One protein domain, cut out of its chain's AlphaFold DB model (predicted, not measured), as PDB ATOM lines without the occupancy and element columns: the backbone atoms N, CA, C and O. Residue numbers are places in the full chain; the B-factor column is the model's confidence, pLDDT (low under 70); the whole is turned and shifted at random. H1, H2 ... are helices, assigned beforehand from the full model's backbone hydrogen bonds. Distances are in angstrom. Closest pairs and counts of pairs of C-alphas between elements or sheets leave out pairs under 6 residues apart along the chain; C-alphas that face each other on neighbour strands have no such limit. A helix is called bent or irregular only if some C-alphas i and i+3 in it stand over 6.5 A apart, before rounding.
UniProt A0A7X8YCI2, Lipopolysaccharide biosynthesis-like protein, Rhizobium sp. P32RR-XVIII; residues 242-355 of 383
ATOM      1  N   GLU A 242     -33.670 -33.937  44.878       83.31
ATOM      2  CA  GLU A 242     -35.060 -34.374  45.031       83.31
ATOM      3  C   GLU A 242     -36.053 -33.225  44.902       83.31
ATOM      4  O   GLU A 242     -37.077 -33.387  44.245       83.31
ATOM      5  N   ASP A 243     -35.694 -32.037  45.393       89.50
ATOM      6  CA  ASP A 243     -36.551 -30.852  45.311       89.50
ATOM      7  C   ASP A 243     -36.866 -30.468  43.858       89.50
ATOM      8  O   ASP A 243     -37.925 -29.916  43.571       89.50
ATOM      9  N   VAL A 244     -35.971 -30.790  42.916       87.88
ATOM     10  CA  VAL A 244     -36.208 -30.578  41.481       87.88
ATOM     11  C   VAL A 244     -37.336 -31.485  40.996       87.88
ATOM     12  O   VAL A 244     -38.219 -31.017  40.280       87.88
ATOM     13  N   TYR A 245     -37.330 -32.766  41.382       84.75
ATOM     14  CA  TYR A 245     -38.384 -33.713  41.005       84.75
ATOM     15  C   TYR A 245     -39.715 -33.345  41.662       84.75
ATOM     16  O   TYR A 245     -40.741 -33.311  40.980       84.75
ATOM     17  N   ASP A 246     -39.687 -32.977  42.943       87.38
ATOM     18  CA  ASP A 246     -40.875 -32.544  43.678       87.38
ATOM     19  C   ASP A 246     -41.484 -31.283  43.064       87.38
ATOM     20  O   ASP A 246     -42.699 -31.210  42.879       87.38
ATOM     21  N   ALA A 247     -40.658 -30.305  42.688       91.06
ATOM     22  CA  ALA A 247     -41.112 -29.107  41.995       91.06
ATOM     23  C   ALA A 247     -41.688 -29.429  40.609       91.06
ATOM     24  O   ALA A 247     -42.762 -28.937  40.270       91.06
ATOM     25  N   MET A 248     -41.031 -30.300  39.832       86.69
ATOM     26  CA  MET A 248     -41.549 -30.740  38.532       86.69
ATOM     27  C   MET A 248     -42.913 -31.427  38.661       86.69
ATOM     28  O   MET A 248     -43.780 -31.197  37.827       86.69
ATOM     29  N   SER A 249     -43.150 -32.204  39.722       84.56
ATOM     30  CA  SER A 249     -44.435 -32.891  39.934       84.56
ATOM     31  C   SER A 249     -45.639 -31.951  40.120       84.56
ATOM     32  O   SER A 249     -46.780 -32.385  39.960       84.56
ATOM     33  N   ARG A 250     -45.393 -30.672  40.443       88.50
ATOM     34  CA  ARG A 250     -46.420 -29.644  40.694       88.50
ATOM     35  C   ARG A 250     -46.677 -28.732  39.491       88.50
ATOM     36  O   ARG A 250     -47.561 -27.883  39.564       88.50
ATOM     37  N   LEU A 251     -45.901 -28.871  38.418       88.50
ATOM     38  CA  LEU A 251     -46.061 -28.069  37.209       88.50
ATOM     39  C   LEU A 251     -47.304 -28.497  36.416       88.50
ATOM     40  O   LEU A 251     -47.689 -29.667  36.395       88.50
ATOM     41  N   SER A 252     -47.918 -27.539  35.722       89.06
ATOM     42  CA  SER A 252     -49.011 -27.815  34.792       89.06
ATOM     43  C   SER A 252     -48.527 -28.624  33.587       89.06
ATOM     44  O   SER A 252     -47.347 -28.624  33.233       89.06
ATOM     45  N   ARG A 253     -49.457 -29.282  32.885       83.19
ATOM     46  CA  ARG A 253     -49.139 -30.067  31.680       83.19
ATOM     47  C   ARG A 253     -48.356 -29.259  30.638       83.19
ATOM     48  O   ARG A 253     -47.426 -29.787  30.037       83.19
ATOM     49  N   HIS A 254     -48.729 -27.998  30.432       86.81
ATOM     50  CA  HIS A 254     -48.064 -27.132  29.464       86.81
ATOM     51  C   HIS A 254     -46.617 -26.829  29.878       86.81
ATOM     52  O   HIS A 254     -45.692 -27.017  29.093       86.81
ATOM     53  N   GLU A 255     -46.404 -26.467  31.142       90.50
ATOM     54  CA  GLU A 255     -45.067 -26.210  31.686       90.50
ATOM     55  C   GLU A 255     -44.177 -27.452  31.628       90.50
ATOM     56  O   GLU A 255     -42.995 -27.362  31.305       90.50
ATOM     57  N   LEU A 256     -44.744 -28.631  31.888       86.06
ATOM     58  CA  LEU A 256     -44.027 -29.896  31.766       86.06
ATOM     59  C   LEU A 256     -43.550 -30.159  30.337       86.06
ATOM     60  O   LEU A 256     -42.407 -30.572  30.139       86.06
ATOM     61  N   GLN A 257     -44.381 -29.871  29.334       84.31
ATOM     62  CA  GLN A 257     -43.977 -29.963  27.930       84.31
ATOM     63  C   GLN A 257     -42.837 -28.989  27.606       84.31
ATOM     64  O   GLN A 257     -41.891 -29.368  26.912       84.31
ATOM     65  N   THR A 258     -42.877 -27.765  28.137       89.69
ATOM     66  CA  THR A 258     -41.782 -26.792  28.011       89.69
ATOM     67  C   THR A 258     -40.487 -27.322  28.633       89.69
ATOM     68  O   THR A 258     -39.441 -27.330  27.977       89.69
ATOM     69  N   VAL A 259     -40.549 -27.855  29.858       88.56
ATOM     70  CA  VAL A 259     -39.391 -28.450  30.553       88.56
ATOM     71  C   VAL A 259     -38.800 -29.619  29.757       88.56
ATOM     72  O   VAL A 259     -37.577 -29.724  29.640       88.56
ATOM     73  N   LEU A 260     -39.638 -30.478  29.168       83.75
ATOM     74  CA  LEU A 260     -39.193 -31.600  28.335       83.75
ATOM     75  C   LEU A 260     -38.471 -31.131  27.067       83.75
ATOM     76  O   LEU A 260     -37.384 -31.631  26.756       83.75
ATOM     77  N   LYS A 261     -39.038 -30.145  26.361       84.88
ATOM     78  CA  LYS A 261     -38.408 -29.536  25.177       84.88
ATOM     79  C   LYS A 261     -37.046 -28.943  25.530       84.88
ATOM     80  O   LYS A 261     -36.065 -29.210  24.839       84.88
ATOM     81  N   TYR A 262     -36.965 -28.214  26.639       87.88
ATOM     82  CA  TYR A 262     -35.707 -27.681  27.145       87.88
ATOM     83  C   TYR A 262     -34.689 -28.784  27.464       87.88
ATOM     84  O   TYR A 262     -33.530 -28.690  27.052       87.88
ATOM     85  N   GLN A 263     -35.105 -29.853  28.155       84.56
ATOM     86  CA  GLN A 263     -34.197 -30.928  28.553       84.56
ATOM     87  C   GLN A 263     -33.539 -31.609  27.342       84.56
ATOM     88  O   GLN A 263     -32.356 -31.951  27.415       84.56
ATOM     89  N   LYS A 264     -34.258 -31.766  26.220       82.12
ATOM     90  CA  LYS A 264     -33.690 -32.296  24.963       82.12
ATOM     91  C   LYS A 264     -32.523 -31.441  24.466       82.12
ATOM     92  O   LYS A 264     -31.515 -31.993  24.025       82.12
ATOM     93  N   SER A 265     -32.644 -30.121  24.577       82.88
ATOM     94  CA  SER A 265     -31.625 -29.166  24.134       82.88
ATOM     95  C   SER A 265     -30.381 -29.171  25.027       82.88
ATOM     96  O   SER A 265     -29.272 -28.975  24.532       82.88
ATOM     97  N   VAL A 266     -30.535 -29.422  26.333       82.38
ATOM     98  CA  VAL A 266     -29.406 -29.418  27.286       82.38
ATOM     99  C   VAL A 266     -28.785 -30.795  27.551       82.38
ATOM    100  O   VAL A 266     -27.651 -30.858  28.023       82.38
ATOM    101  N   ASP A 267     -29.469 -31.899  27.221       79.12
ATOM    102  CA  ASP A 267     -28.914 -33.264  27.253       79.12
ATOM    103  C   ASP A 267     -29.171 -34.033  25.935       79.12
ATOM    104  O   ASP A 267     -30.000 -34.952  25.879       79.12
ATOM    105  N   PRO A 268     -28.416 -33.723  24.859       71.88
ATOM    106  CA  PRO A 268     -28.591 -34.368  23.559       71.88
ATOM    107  C   PRO A 268     -28.387 -35.887  23.594       71.88
ATOM    108  O   PRO A 268     -28.984 -36.607  22.795       71.88
ATOM    109  N   LYS A 269     -27.581 -36.405  24.535       71.81
ATOM    110  CA  LYS A 269     -27.295 -37.847  24.653       71.81
ATOM    111  C   LYS A 269     -28.537 -38.653  25.012       71.81
ATOM    112  O   LYS A 269     -28.641 -39.815  24.629       71.81
ATOM    113  N   ARG A 270     -29.472 -38.045  25.743       70.69
ATOM    114  CA  ARG A 270     -30.738 -38.663  26.154       70.69
ATOM    115  C   ARG A 270     -31.932 -38.173  25.344       70.69
ATOM    116  O   ARG A 270     -33.043 -38.624  25.601       70.69
ATOM    117  N   SER A 271     -31.712 -37.328  24.337       72.69
ATOM    118  CA  SER A 271     -32.769 -36.782  23.474       72.69
ATOM    119  C   SER A 271     -33.704 -37.860  22.916       72.69
ATOM    120  O   SER A 271     -34.914 -37.680  22.972       72.69
ATOM    121  N   ARG A 272     -33.157 -39.003  22.470       68.69
ATOM    122  CA  ARG A 272     -33.916 -40.160  21.951       68.69
ATOM    123  C   ARG A 272     -34.780 -40.866  22.995       68.69
ATOM    124  O   ARG A 272     -35.782 -41.471  22.637       68.69
ATOM    125  N   LEU A 273     -34.361 -40.860  24.261       68.88
ATOM    126  CA  LEU A 273     -35.169 -41.401  25.355       68.88
ATOM    127  C   LEU A 273     -36.276 -40.408  25.689       68.88
ATOM    128  O   LEU A 273     -37.432 -40.795  25.717       68.88
ATOM    129  N   ILE A 274     -35.934 -39.124  25.829       70.69
ATOM    130  CA  ILE A 274     -36.887 -38.052  26.147       70.69
ATOM    131  C   ILE A 274     -37.961 -37.913  25.053       70.69
ATOM    132  O   ILE A 274     -39.129 -37.720  25.371       70.69
ATOM    133  N   SER A 275     -37.606 -38.075  23.774       68.81
ATOM    134  CA  SER A 275     -38.556 -37.987  22.655       68.81
ATOM    135  C   SER A 275     -39.626 -39.079  22.665       68.81
ATOM    136  O   SER A 275     -40.690 -38.881  22.092       68.81
ATOM    137  N   ARG A 276     -39.393 -40.220  23.330       66.50
ATOM    138  CA  ARG A 276     -40.417 -41.274  23.480       66.50
ATOM    139  C   ARG A 276     -41.602 -40.831  24.337       66.50
ATOM    140  O   ARG A 276     -42.656 -41.444  24.269       66.50
ATOM    141  N   PHE A 277     -41.425 -39.760  25.107       63.84
ATOM    142  CA  PHE A 277     -42.428 -39.214  26.014       63.84
ATOM    143  C   PHE A 277     -43.068 -37.924  25.474       63.84
ATOM    144  O   PHE A 277     -43.844 -37.281  26.169       63.84
ATOM    145  N   GLU A 278     -42.749 -37.537  24.233       59.09
ATOM    146  CA  GLU A 278     -43.246 -36.321  23.572       59.09
ATOM    147  C   GLU A 278     -44.672 -36.497  23.026       59.09
ATOM    148  O   GLU A 278     -45.435 -35.537  22.967       59.09
ATOM    149  N   THR A 279     -45.040 -37.731  22.670       55.78
ATOM    150  CA  THR A 279     -46.343 -38.102  22.094       55.78
ATOM    151  C   THR A 279     -47.347 -38.623  23.121       55.78
ATOM    152  O   THR A 279     -48.470 -38.957  22.759       55.78
ATOM    153  N   LEU A 280     -46.953 -38.754  24.390       54.38
ATOM    154  CA  LEU A 280     -47.783 -39.404  25.398       54.38
ATOM    155  C   LEU A 280     -48.694 -38.371  26.069       54.38
ATOM    156  O   LEU A 280     -48.263 -37.548  26.873       54.38
ATOM    157  N   GLU A 281     -49.985 -38.427  25.738       55.59
ATOM    158  CA  GLU A 281     -51.051 -37.582  26.302       55.59
ATOM    159  C   GLU A 281     -51.258 -37.776  27.821       55.59
ATOM    160  O   GLU A 281     -52.024 -37.041  28.457       55.59
ATOM    161  N   ASN A 282     -50.578 -38.760  28.423       54.75
ATOM    162  CA  ASN A 282     -50.855 -39.266  29.757       54.75
ATOM    163  C   ASN A 282     -49.839 -38.773  30.804       54.75
ATOM    164  O   ASN A 282     -48.653 -39.091  30.770       54.75
ATOM    165  N   LEU A 283     -50.329 -38.062  31.824       56.50
ATOM    166  CA  LEU A 283     -49.536 -37.601  32.979       56.50
ATOM    167  C   LEU A 283     -48.880 -38.752  33.773       56.50
ATOM    168  O   LEU A 283     -47.923 -38.518  34.512       56.50
ATOM    169  N   LYS A 284     -49.384 -39.989  33.632       57.66
ATOM    170  CA  LYS A 284     -48.805 -41.193  34.255       57.66
ATOM    171  C   LYS A 284     -47.389 -41.487  33.749       57.66
ATOM    172  O   LYS A 284     -46.526 -41.818  34.558       57.66
ATOM    173  N   ASP A 285     -47.125 -41.264  32.466       63.41
ATOM    174  CA  ASP A 285     -45.813 -41.530  31.864       63.41
ATOM    175  C   ASP A 285     -44.772 -40.492  32.309       63.41
ATOM    176  O   ASP A 285     -43.586 -40.790  32.440       63.41
ATOM    177  N   PHE A 286     -45.226 -39.279  32.647       64.31
ATOM    178  CA  PHE A 286     -44.359 -38.247  33.211       64.31
ATOM    179  C   PHE A 286     -43.895 -38.585  34.633       64.31
ATOM    180  O   PHE A 286     -42.730 -38.371  34.962       64.31
ATOM    181  N   LYS A 287     -44.772 -39.155  35.471       65.25
ATOM    182  CA  LYS A 287     -44.374 -39.639  36.804       65.25
ATOM    183  C   LYS A 287     -43.339 -40.759  36.705       65.25
ATOM    184  O   LYS A 287     -42.324 -40.667  37.385       65.25
ATOM    185  N   SER A 288     -43.522 -41.711  35.785       66.12
ATOM    186  CA  SER A 288     -42.517 -42.751  35.495       66.12
ATOM    187  C   SER A 288     -41.163 -42.142  35.116       66.12
ATOM    188  O   SER A 288     -40.112 -42.580  35.568       66.12
ATOM    189  N   LEU A 289     -41.163 -41.064  34.331       68.12
ATOM    190  CA  LEU A 289     -39.943 -40.396  33.885       68.12
ATOM    191  C   LEU A 289     -39.226 -39.607  35.003       68.12
ATOM    192  O   LEU A 289     -37.990 -39.515  35.013       68.12
ATOM    193  N   LEU A 290     -39.986 -39.055  35.955       67.38
ATOM    194  CA  LEU A 290     -39.450 -38.499  37.200       67.38
ATOM    195  C   LEU A 290     -38.875 -39.604  38.102       67.38
ATOM    196  O   LEU A 290     -37.775 -39.437  38.631       67.38
ATOM    197  N   GLU A 291     -39.575 -40.735  38.228       65.06
ATOM    198  CA  GLU A 291     -39.145 -41.915  38.995       65.06
ATOM    199  C   GLU A 291     -37.846 -42.515  38.436       65.06
ATOM    200  O   GLU A 291     -36.926 -42.826  39.193       65.06
ATOM    201  N   GLU A 292     -37.700 -42.562  37.110       67.44
ATOM    202  CA  GLU A 292     -36.474 -42.996  36.428       67.44
ATOM    203  C   GLU A 292     -35.315 -41.979  36.524       67.44
ATOM    204  O   GLU A 292     -34.210 -42.233  36.030       67.44
ATOM    205  N   ARG A 293     -35.527 -40.816  37.165       69.56
ATOM    206  CA  ARG A 293     -34.513 -39.759  37.366       69.56
ATOM    207  C   ARG A 293     -33.840 -39.330  36.052       69.56
ATOM    208  O   ARG A 293     -32.625 -39.081  35.984       69.56
ATOM    209  N   LEU A 294     -34.627 -39.279  34.975       62.06
ATOM    210  CA  LEU A 294     -34.143 -38.950  33.632       62.06
ATOM    211  C   LEU A 294     -33.994 -37.437  33.404       62.06
ATOM    212  O   LEU A 294     -33.119 -37.044  32.625       62.06
ATOM    213  N   LEU A 295     -34.776 -36.606  34.105       62.31
ATOM    214  CA  LEU A 295     -34.718 -35.130  34.082       62.31
ATOM    215  C   LEU A 295     -33.937 -34.573  35.276       62.31
ATOM    216  O   LEU A 295     -33.716 -35.271  36.256       62.31
ATOM    217  N   GLY A 296     -33.512 -33.306  35.223       59.38
ATOM    218  CA  GLY A 296     -32.998 -32.626  36.424       59.38
ATOM    219  C   GLY A 296     -31.656 -33.160  36.946       59.38
ATOM    220  O   GLY A 296     -31.313 -32.977  38.111       59.38
ATOM    221  N   LYS A 297     -30.862 -33.797  36.071       64.44
ATOM    222  CA  LYS A 297     -29.579 -34.454  36.388       64.44
ATOM    223  C   LYS A 297     -28.610 -33.579  37.205       64.44
ATOM    224  O   LYS A 297     -27.792 -34.109  37.963       64.44
ATOM    225  N   TYR A 298     -28.673 -32.265  37.021       74.00
ATOM    226  CA  TYR A 298     -27.917 -31.281  37.782       74.00
ATOM    227  C   TYR A 298     -28.847 -30.137  38.175       74.00
ATOM    228  O   TYR A 298     -29.441 -29.516  37.296       74.00
ATOM    229  N   PHE A 299     -28.917 -29.844  39.476       85.56
ATOM    230  CA  PHE A 299     -29.817 -28.839  40.044       85.56
ATOM    231  C   PHE A 299     -29.749 -27.504  39.292       85.56
ATOM    232  O   PHE A 299     -30.732 -27.071  38.708       85.56
ATOM    233  N   LEU A 300     -28.561 -26.899  39.190       85.06
ATOM    234  CA  LEU A 300     -28.383 -25.588  38.551       85.06
ATOM    235  C   LEU A 300     -28.540 -25.570  37.020       85.06
ATOM    236  O   LEU A 300     -28.417 -24.504  36.429       85.06
ATOM    237  N   ILE A 301     -28.796 -26.713  36.378       87.25
ATOM    238  CA  ILE A 301     -29.114 -26.804  34.940       87.25
ATOM    239  C   ILE A 301     -30.624 -27.031  34.737       87.25
ATOM    240  O   ILE A 301     -31.104 -27.004  33.611       87.25
ATOM    241  N   ALA A 302     -31.402 -27.240  35.804       90.56
ATOM    242  CA  ALA A 302     -32.844 -27.408  35.687       90.56
ATOM    243  C   ALA A 302     -33.515 -26.174  35.054       90.56
ATOM    244  O   ALA A 302     -32.990 -25.056  35.082       90.56
ATOM    245  N   HIS A 303     -34.689 -26.400  34.467       93.56
ATOM    246  CA  HIS A 303     -35.441 -25.364  33.770       93.56
ATOM    247  C   HIS A 303     -35.805 -24.192  34.707       93.56
ATOM    248  O   HIS A 303     -36.135 -24.438  35.872       93.56
ATOM    249  N   PRO A 304     -35.830 -22.934  34.229       94.88
ATOM    250  CA  PRO A 304     -36.224 -21.775  35.036       94.88
ATOM    251  C   PRO A 304     -37.609 -21.867  35.696       94.88
ATOM    252  O   PRO A 304     -37.761 -21.401  36.821       94.88
ATOM    253  N   LEU A 305     -38.596 -22.529  35.079       94.94
ATOM    254  CA  LEU A 305     -39.899 -22.788  35.730       94.94
ATOM    255  C   LEU A 305     -39.763 -23.632  37.013       94.94
ATOM    256  O   LEU A 305     -40.528 -23.490  37.966       94.94
ATOM    257  N   VAL A 306     -38.762 -24.508  37.060       94.19
ATOM    258  CA  VAL A 306     -38.458 -25.294  38.255       94.19
ATOM    259  C   VAL A 306     -37.658 -24.441  39.236       94.19
ATOM    260  O   VAL A 306     -38.053 -24.289  40.387       94.19
ATOM    261  N   LEU A 307     -36.554 -23.841  38.781       94.56
ATOM    262  CA  LEU A 307     -35.631 -23.128  39.666       94.56
ATOM    263  C   LEU A 307     -36.194 -21.814  40.208       94.56
ATOM    264  O   LEU A 307     -36.136 -21.597  41.411       94.56
ATOM    265  N   LEU A 308     -36.710 -20.940  39.349       95.19
ATOM    266  CA  LEU A 308     -37.161 -19.602  39.731       95.19
ATOM    267  C   LEU A 308     -38.611 -19.630  40.205       95.19
ATOM    268  O   LEU A 308     -38.882 -19.276  41.346       95.19
ATOM    269  N   LYS A 309     -39.529 -20.140  39.375       94.44
ATOM    270  CA  LYS A 309     -40.964 -20.118  39.697       94.44
ATOM    271  C   LYS A 309     -41.320 -21.044  40.864       94.44
ATOM    272  O   LYS A 309     -42.002 -20.621  41.792       94.44
ATOM    273  N   SER A 310     -40.867 -22.299  40.830       94.50
ATOM    274  CA  SER A 310     -41.285 -23.299  41.827       94.50
ATOM    275  C   SER A 310     -40.426 -23.274  43.093       94.50
ATOM    276  O   SER A 310     -40.953 -23.247  44.201       94.50
ATOM    277  N   LEU A 311     -39.100 -23.286  42.936       94.81
ATOM    278  CA  LEU A 311     -38.159 -23.376  44.057       94.81
ATOM    279  C   LEU A 311     -37.707 -22.017  44.600       94.81
ATOM    280  O   LEU A 311     -37.092 -21.980  45.667       94.81
ATOM    281  N   ARG A 312     -37.981 -20.912  43.891       95.31
ATOM    282  CA  ARG A 312     -37.491 -19.564  44.235       95.31
ATOM    283  C   ARG A 312     -35.985 -19.556  44.517       95.31
ATOM    284  O   ARG A 312     -35.505 -18.980  45.494       95.31
ATOM    285  N   CYS A 313     -35.231 -20.260  43.673       95.75
ATOM    286  CA  CYS A 313     -33.783 -20.366  43.762       95.75
ATOM    287  C   CYS A 313     -33.166 -18.960  43.664       95.75
ATOM    288  O   CYS A 313     -33.385 -18.271  42.669       95.75
ATOM    289  N   PRO A 314     -32.359 -18.526  44.648       96.88
ATOM    290  CA  PRO A 314     -31.865 -17.154  44.707       96.88
ATOM    291  C   PRO A 314     -30.656 -16.907  43.798       96.88
ATOM    292  O   PRO A 314     -30.074 -15.820  43.854       96.88
ATOM    293  N   VAL A 315     -30.238 -17.904  43.006       96.69
ATOM    294  CA  VAL A 315     -29.029 -17.842  42.179       96.69
ATOM    295  C   VAL A 315     -29.246 -18.391  40.776       96.69
ATOM    296  O   VAL A 315     -30.054 -19.292  40.555       96.69
ATOM    297  N   MET A 316     -28.422 -17.923  39.840       95.44
ATOM    298  CA  MET A 316     -28.305 -18.498  38.497       95.44
ATOM    299  C   MET A 316     -26.851 -18.495  38.025       95.44
ATOM    300  O   MET A 316     -26.081 -17.602  38.379       95.44
ATOM    301  N   LYS A 317     -26.442 -19.486  37.223       93.81
ATOM    302  CA  LYS A 317     -25.053 -19.612  36.750       93.81
ATOM    303  C   LYS A 317     -24.716 -18.595  35.658       93.81
ATOM    304  O   LYS A 317     -25.423 -18.457  34.666       93.81
ATOM    305  N   LYS A 318     -23.543 -17.973  35.806       93.94
ATOM    306  CA  LYS A 318     -22.930 -17.026  34.853       93.94
ATOM    307  C   LYS A 318     -22.086 -17.700  33.768       93.94
ATOM    308  O   LYS A 318     -21.414 -17.024  32.989       93.94
ATOM    309  N   ASP A 319     -22.014 -19.021  33.749       90.62
ATOM    310  CA  ASP A 319     -21.160 -19.742  32.806       90.62
ATOM    311  C   ASP A 319     -21.660 -19.527  31.357       90.62
ATOM    312  O   ASP A 319     -22.857 -19.350  31.110       90.62
ATOM    313  N   ARG A 320     -20.721 -19.450  30.410       89.38
ATOM    314  CA  ARG A 320     -20.979 -19.191  28.985       89.38
ATOM    315  C   ARG A 320     -21.171 -20.466  28.166       89.38
ATOM    316  O   ARG A 320     -21.372 -20.372  26.963       89.38
ATOM    317  N   GLN A 321     -21.111 -21.652  28.764       88.38
ATOM    318  CA  GLN A 321     -21.478 -22.881  28.064       88.38
ATOM    319  C   GLN A 321     -22.918 -22.797  27.544       88.38
ATOM    320  O   GLN A 321     -23.796 -22.247  28.212       88.38
ATOM    321  N   VAL A 322     -23.152 -23.394  26.374       88.25
ATOM    322  CA  VAL A 322     -24.437 -23.365  25.654       88.25
ATOM    323  C   VAL A 322     -25.611 -23.754  26.556       88.25
ATOM    324  O   VAL A 322     -26.643 -23.095  26.532       88.25
ATOM    325  N   ILE A 323     -25.433 -24.747  27.431       89.31
ATOM    326  CA  ILE A 323     -26.458 -25.183  28.393       89.31
ATOM    327  C   ILE A 323     -27.000 -24.043  29.275       89.31
ATOM    328  O   ILE A 323     -28.203 -23.970  29.518       89.31
ATOM    329  N   TYR A 324     -26.140 -23.123  29.715       91.69
ATOM    330  CA  TYR A 324     -26.537 -21.997  30.559       91.69
ATOM    331  C   TYR A 324     -27.040 -20.812  29.733       91.69
ATOM    332  O   TYR A 324     -27.864 -20.053  30.229       91.69
ATOM    333  N   GLN A 325     -26.601 -20.670  28.479       92.12
ATOM    334  CA  GLN A 325     -27.196 -19.703  27.548       92.12
ATOM    335  C   GLN A 325     -28.649 -20.084  27.238       92.12
ATOM    336  O   GLN A 325     -29.546 -19.255  27.344       92.12
ATOM    337  N   LEU A 326     -28.906 -21.368  26.956       91.75
ATOM    338  CA  LEU A 326     -30.258 -21.900  26.775       91.75
ATOM    339  C   LEU A 326     -31.111 -21.706  28.032       91.75
ATOM    340  O   LEU A 326     -32.279 -21.348  27.927       91.75
ATOM    341  N   GLN A 327     -30.531 -21.914  29.220       93.50
ATOM    342  CA  GLN A 327     -31.227 -21.661  30.484       93.50
ATOM    343  C   GLN A 327     -31.637 -20.193  30.616       93.50
ATOM    344  O   GLN A 327     -32.781 -19.917  30.952       93.50
ATOM    345  N   ARG A 328     -30.725 -19.257  30.334       94.31
ATOM    346  CA  ARG A 328     -31.011 -17.819  30.386       94.31
ATOM    347  C   ARG A 328     -32.042 -17.410  29.349       94.31
ATOM    348  O   ARG A 328     -32.963 -16.684  29.690       94.31
ATOM    349  N   LYS A 329     -31.952 -17.928  28.123       93.94
ATOM    350  CA  LYS A 329     -32.982 -17.720  27.100       93.94
ATOM    351  C   LYS A 329     -34.366 -18.151  27.600       93.94
ATOM    352  O   LYS A 329     -35.307 -17.374  27.491       93.94
ATOM    353  N   ALA A 330     -34.465 -19.322  28.229       94.50
ATOM    354  CA  ALA A 330     -35.717 -19.803  28.810       94.50
ATOM    355  C   ALA A 330     -36.248 -18.916  29.956       94.50
ATOM    356  O   ALA A 330     -37.443 -18.916  30.210       94.50
ATOM    357  N   VAL A 331     -35.409 -18.130  30.646       95.69
ATOM    358  CA  VAL A 331     -35.903 -17.139  31.623       95.69
ATOM    359  C   VAL A 331     -36.751 -16.076  30.928       95.69
ATOM    360  O   VAL A 331     -37.825 -15.744  31.419       95.69
ATOM    361  N   PHE A 332     -36.281 -15.564  29.788       95.31
ATOM    362  CA  PHE A 332     -36.973 -14.519  29.031       95.31
ATOM    363  C   PHE A 332     -38.174 -15.065  28.255       95.31
ATOM    364  O   PHE A 332     -39.228 -14.438  28.260       95.31
ATOM    365  N   ASP A 333     -38.039 -16.241  27.633       94.38
ATOM    366  CA  ASP A 333     -39.134 -16.866  26.877       94.38
ATOM    367  C   ASP A 333     -40.358 -17.132  27.777       94.38
ATOM    368  O   ASP A 333     -41.497 -16.960  27.352       94.38
ATOM    369  N   GLU A 334     -40.119 -17.467  29.048       94.62
ATOM    370  CA  GLU A 334     -41.161 -17.734  30.048       94.62
ATOM    371  C   GLU A 334     -41.544 -16.495  30.882       94.62
ATOM    372  O   GLU A 334     -42.279 -16.615  31.862       94.62
ATOM    373  N   SER A 335     -41.048 -15.300  30.525       95.31
ATOM    374  CA  SER A 335     -41.313 -14.031  31.235       95.31
ATOM    375  C   SER A 335     -40.976 -14.052  32.739       95.31
ATOM    376  O   SER A 335     -41.592 -13.350  33.547       95.31
ATOM    377  N   LEU A 336     -39.992 -14.867  33.133       95.06
ATOM    378  CA  LEU A 336     -39.511 -14.993  34.515       95.06
ATOM    379  C   LEU A 336     -38.459 -13.931  34.870       95.06
ATOM    380  O   LEU A 336     -38.007 -13.853  36.011       95.06
ATOM    381  N   ASP A 337     -38.056 -13.104  33.907       94.88
ATOM    382  CA  ASP A 337     -37.108 -12.011  34.101       94.88
ATOM    383  C   ASP A 337     -37.689 -10.836  34.901       94.88
ATOM    384  O   ASP A 337     -36.921 -10.048  35.448       94.88
ATOM    385  N   ASN A 338     -39.017 -10.746  35.016       91.81
ATOM    386  CA  ASN A 338     -39.720  -9.698  35.767       91.81
ATOM    387  C   ASN A 338     -39.401  -9.698  37.271       91.81
ATOM    388  O   ASN A 338     -39.519  -8.668  37.929       91.81
ATOM    389  N   GLU A 339     -38.996 -10.842  37.825       89.50
ATOM    390  CA  GLU A 339     -38.609 -10.956  39.236       89.50
ATOM    391  C   GLU A 339     -37.124 -10.636  39.472       89.50
ATOM    392  O   GLU A 339     -36.683 -10.520  40.622       89.50
ATOM    393  N   LEU A 340     -36.335 -10.502  38.399       96.00
ATOM    394  CA  LEU A 340     -34.907 -10.226  38.483       96.00
ATOM    395  C   LEU A 340     -34.651  -8.743  38.734       96.00
ATOM    396  O   LEU A 340     -35.305  -7.872  38.167       96.00
ATOM    397  N   SER A 341     -33.611  -8.441  39.507       97.12
ATOM    398  CA  SER A 341     -33.133  -7.067  39.624       97.12
ATOM    399  C   SER A 341     -32.624  -6.552  38.278       97.12
ATOM    400  O   SER A 341     -32.014  -7.288  37.493       97.12
ATOM    401  N   ASP A 342     -32.780  -5.248  38.038       96.69
ATOM    402  CA  ASP A 342     -32.348  -4.617  36.787       96.69
ATOM    403  C   ASP A 342     -30.872  -4.857  36.467       96.69
ATOM    404  O   ASP A 342     -30.482  -4.902  35.299       96.69
ATOM    405  N   VAL A 343     -30.030  -4.971  37.499       96.88
ATOM    406  CA  VAL A 343     -28.595  -5.236  37.350       96.88
ATOM    407  C   VAL A 343     -28.375  -6.637  36.792       96.88
ATOM    408  O   VAL A 343     -27.632  -6.803  35.826       96.88
ATOM    409  N   VAL A 344     -29.032  -7.640  37.380       96.69
ATOM    410  CA  VAL A 344     -28.917  -9.036  36.945       96.69
ATOM    411  C   VAL A 344     -29.515  -9.201  35.554       96.69
ATOM    412  O   VAL A 344     -28.853  -9.757  34.681       96.69
ATOM    413  N   ARG A 345     -30.713  -8.657  35.320       95.69
ATOM    414  CA  ARG A 345     -31.409  -8.714  34.031       95.69
ATOM    415  C   ARG A 345     -30.567  -8.125  32.895       95.69
ATOM    416  O   ARG A 345     -30.361  -8.785  31.876       95.69
ATOM    417  N   ARG A 346     -30.013  -6.919  33.081       94.94
ATOM    418  CA  ARG A 346     -29.143  -6.267  32.083       94.94
ATOM    419  C   ARG A 346     -27.870  -7.058  31.820       94.94
ATOM    420  O   ARG A 346     -27.496  -7.247  30.665       94.94
ATOM    421  N   GLU A 347     -27.197  -7.531  32.867       95.31
ATOM    422  CA  GLU A 347     -26.003  -8.355  32.682       95.31
ATOM    423  C   GLU A 347     -26.310  -9.666  31.964       95.31
ATOM    424  O   GLU A 347     -25.506 -10.093  31.140       95.31
ATOM    425  N   MET A 348     -27.450 -10.290  32.259       94.38
ATOM    426  CA  MET A 348     -27.878 -11.537  31.635       94.38
ATOM    427  C   MET A 348     -28.035 -11.373  30.119       94.38
ATOM    428  O   MET A 348     -27.436 -12.147  29.375       94.38
ATOM    429  N   LEU A 349     -28.732 -10.321  29.673       91.56
ATOM    430  CA  LEU A 349     -28.888  -9.983  28.252       91.56
ATOM    431  C   LEU A 349     -27.528  -9.741  27.581       91.56
ATOM    432  O   LEU A 349     -27.164 -10.396  26.606       91.56
ATOM    433  N   MET A 350     -26.713  -8.846  28.144       90.81
ATOM    434  CA  MET A 350     -25.433  -8.452  27.540       90.81
ATOM    435  C   MET A 350     -24.403  -9.586  27.484       90.81
ATOM    436  O   MET A 350     -23.474  -9.554  26.672       90.81
ATOM    437  N   ARG A 351     -24.514 -10.574  28.379       88.94
ATOM    438  CA  ARG A 351     -23.518 -11.638  28.519       88.94
ATOM    439  C   ARG A 351     -23.518 -12.610  27.350       88.94
ATOM    440  O   ARG A 351     -22.431 -13.057  26.977       88.94
ATOM    441  N   ASP A 352     -24.695 -12.899  26.807       76.12
ATOM    442  CA  ASP A 352     -24.869 -13.866  25.724       76.12
ATOM    443  C   ASP A 352     -24.777 -13.201  24.344       76.12
ATOM    444  O   ASP A 352     -24.256 -13.810  23.417       76.12
ATOM    445  N   HIS A 353     -25.126 -11.913  24.219       66.19
ATOM    446  CA  HIS A 353     -24.910 -11.162  22.975       66.19
ATOM    447  C   HIS A 353     -23.426 -11.041  22.590       66.19
ATOM    448  O   HIS A 353     -23.090 -11.153  21.417       66.19
ATOM    449  N   LYS A 354     -22.510 -10.929  23.565       53.28
ATOM    450  CA  LYS A 354     -21.054 -10.941  23.301       53.28
ATOM    451  C   LYS A 354     -20.514 -12.279  22.774       53.28
ATOM    452  O   LYS A 354     -19.341 -12.344  22.421       53.28
ATOM    453  N   ALA A 355     -21.312 -13.350  22.769       45.59
ATOM    454  CA  ALA A 355     -20.911 -14.638  22.206       45.59
ATOM    455  C   ALA A 355     -21.152 -14.726  20.689       45.59
ATOM    456  O   ALA A 355     -20.515 -15.551  20.043       45.59
TER     457      ALA A 355
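What this domain is: This is residues 242 to 355 of the 383 residues of the protein "Lipopolysaccharide biosynthesis-like protein" of Rhizobium sp. P32RR-XVIII (UniProt A0A7X8YCI2). An elongated slab of helices in two loose rows: H3, H2 and H6 stand side by side in alternate directions, H8 extends that row at one end, and H1, H5 and H7 lie over one side of it. H4 and H8, which touch no helix, lie at the two ends of the length. The printed part has 114 residues with eight named helices, H1 to H8 in chain order, and no named strand: all helix. It is compact, with a radius of gyration of the C-alphas of 14.2 A, and spans 41 by 26 by 22 A.

Where its parts are: Find C-alpha 242 at (-35.060, -34.374, 45.031), where H1, residues 242 to 248, begins. H2, residues 253 to 266, starts at (-49.139, -30.067, 31.680) and runs 20.2 A. H3, residues 268 to 277, is irregular: C-alphas 269 and 272 are 7.5 A apart. Next come H4, residues 283 to 291, and H5, residues 304 to 310. H6, residues 322 to 333, is 16.1 A long, and H7 is residues 336 to 339. H8, residues 342 to 353, runs 17.0 A to C-alpha 353 at (-24.910, -11.162, 22.975).

How they stand to each other: Begin at the hub, H5, which touches three helices. H1 touches it about perpendicular, at 89 degrees, with the C-alphas of Ala 247 and Ser 310 closest, 5.8 A. H7 touches it at Leu 336 and Leu 308, C-alphas 7.3 A apart. H6 only just touches it, with 3 pairs of C-alphas within 8 A, Pro 304 and Val 331 closest at 5.8 A. Residues 262 to 266 of H2 touch H6 at a shallow tilt of 27 degrees, opposite ways; the C-alphas of Val 266 and Ile 323 are closest, 5.3 A. H2 and H3 form a helical hairpin, Lys 264 and Ser 271 having the closest C-alphas, 4.8 A. H4 is close but not clearly touching H1, Leu 290 and Tyr 245 having the closest C-alphas, 6.2 A; H8 is likewise to H6, with C-alphas 352 and 325 closest, 6.5 A. H3 and H8 are apart. Every O i to N i+4 pair is within hydrogen-bond range in H1 and H4; H2 has 9 of 10, H5 2 of 3, H6 and H8 7 of 8 each, H3 2 of 6 beside 5 of 7 O i to N i+3 pairs, and H7 is too short for one.

The domain as a whole: The C-alphas farthest apart, of Lys 284 and Lys 354, are 42.5 A apart. The printed part has no cut. The links H4 to H5 and H5 to H6 are long. Look for pLDDT under 70 at residues 272 to 273, 275 to 297 and 353 to 355 of this model.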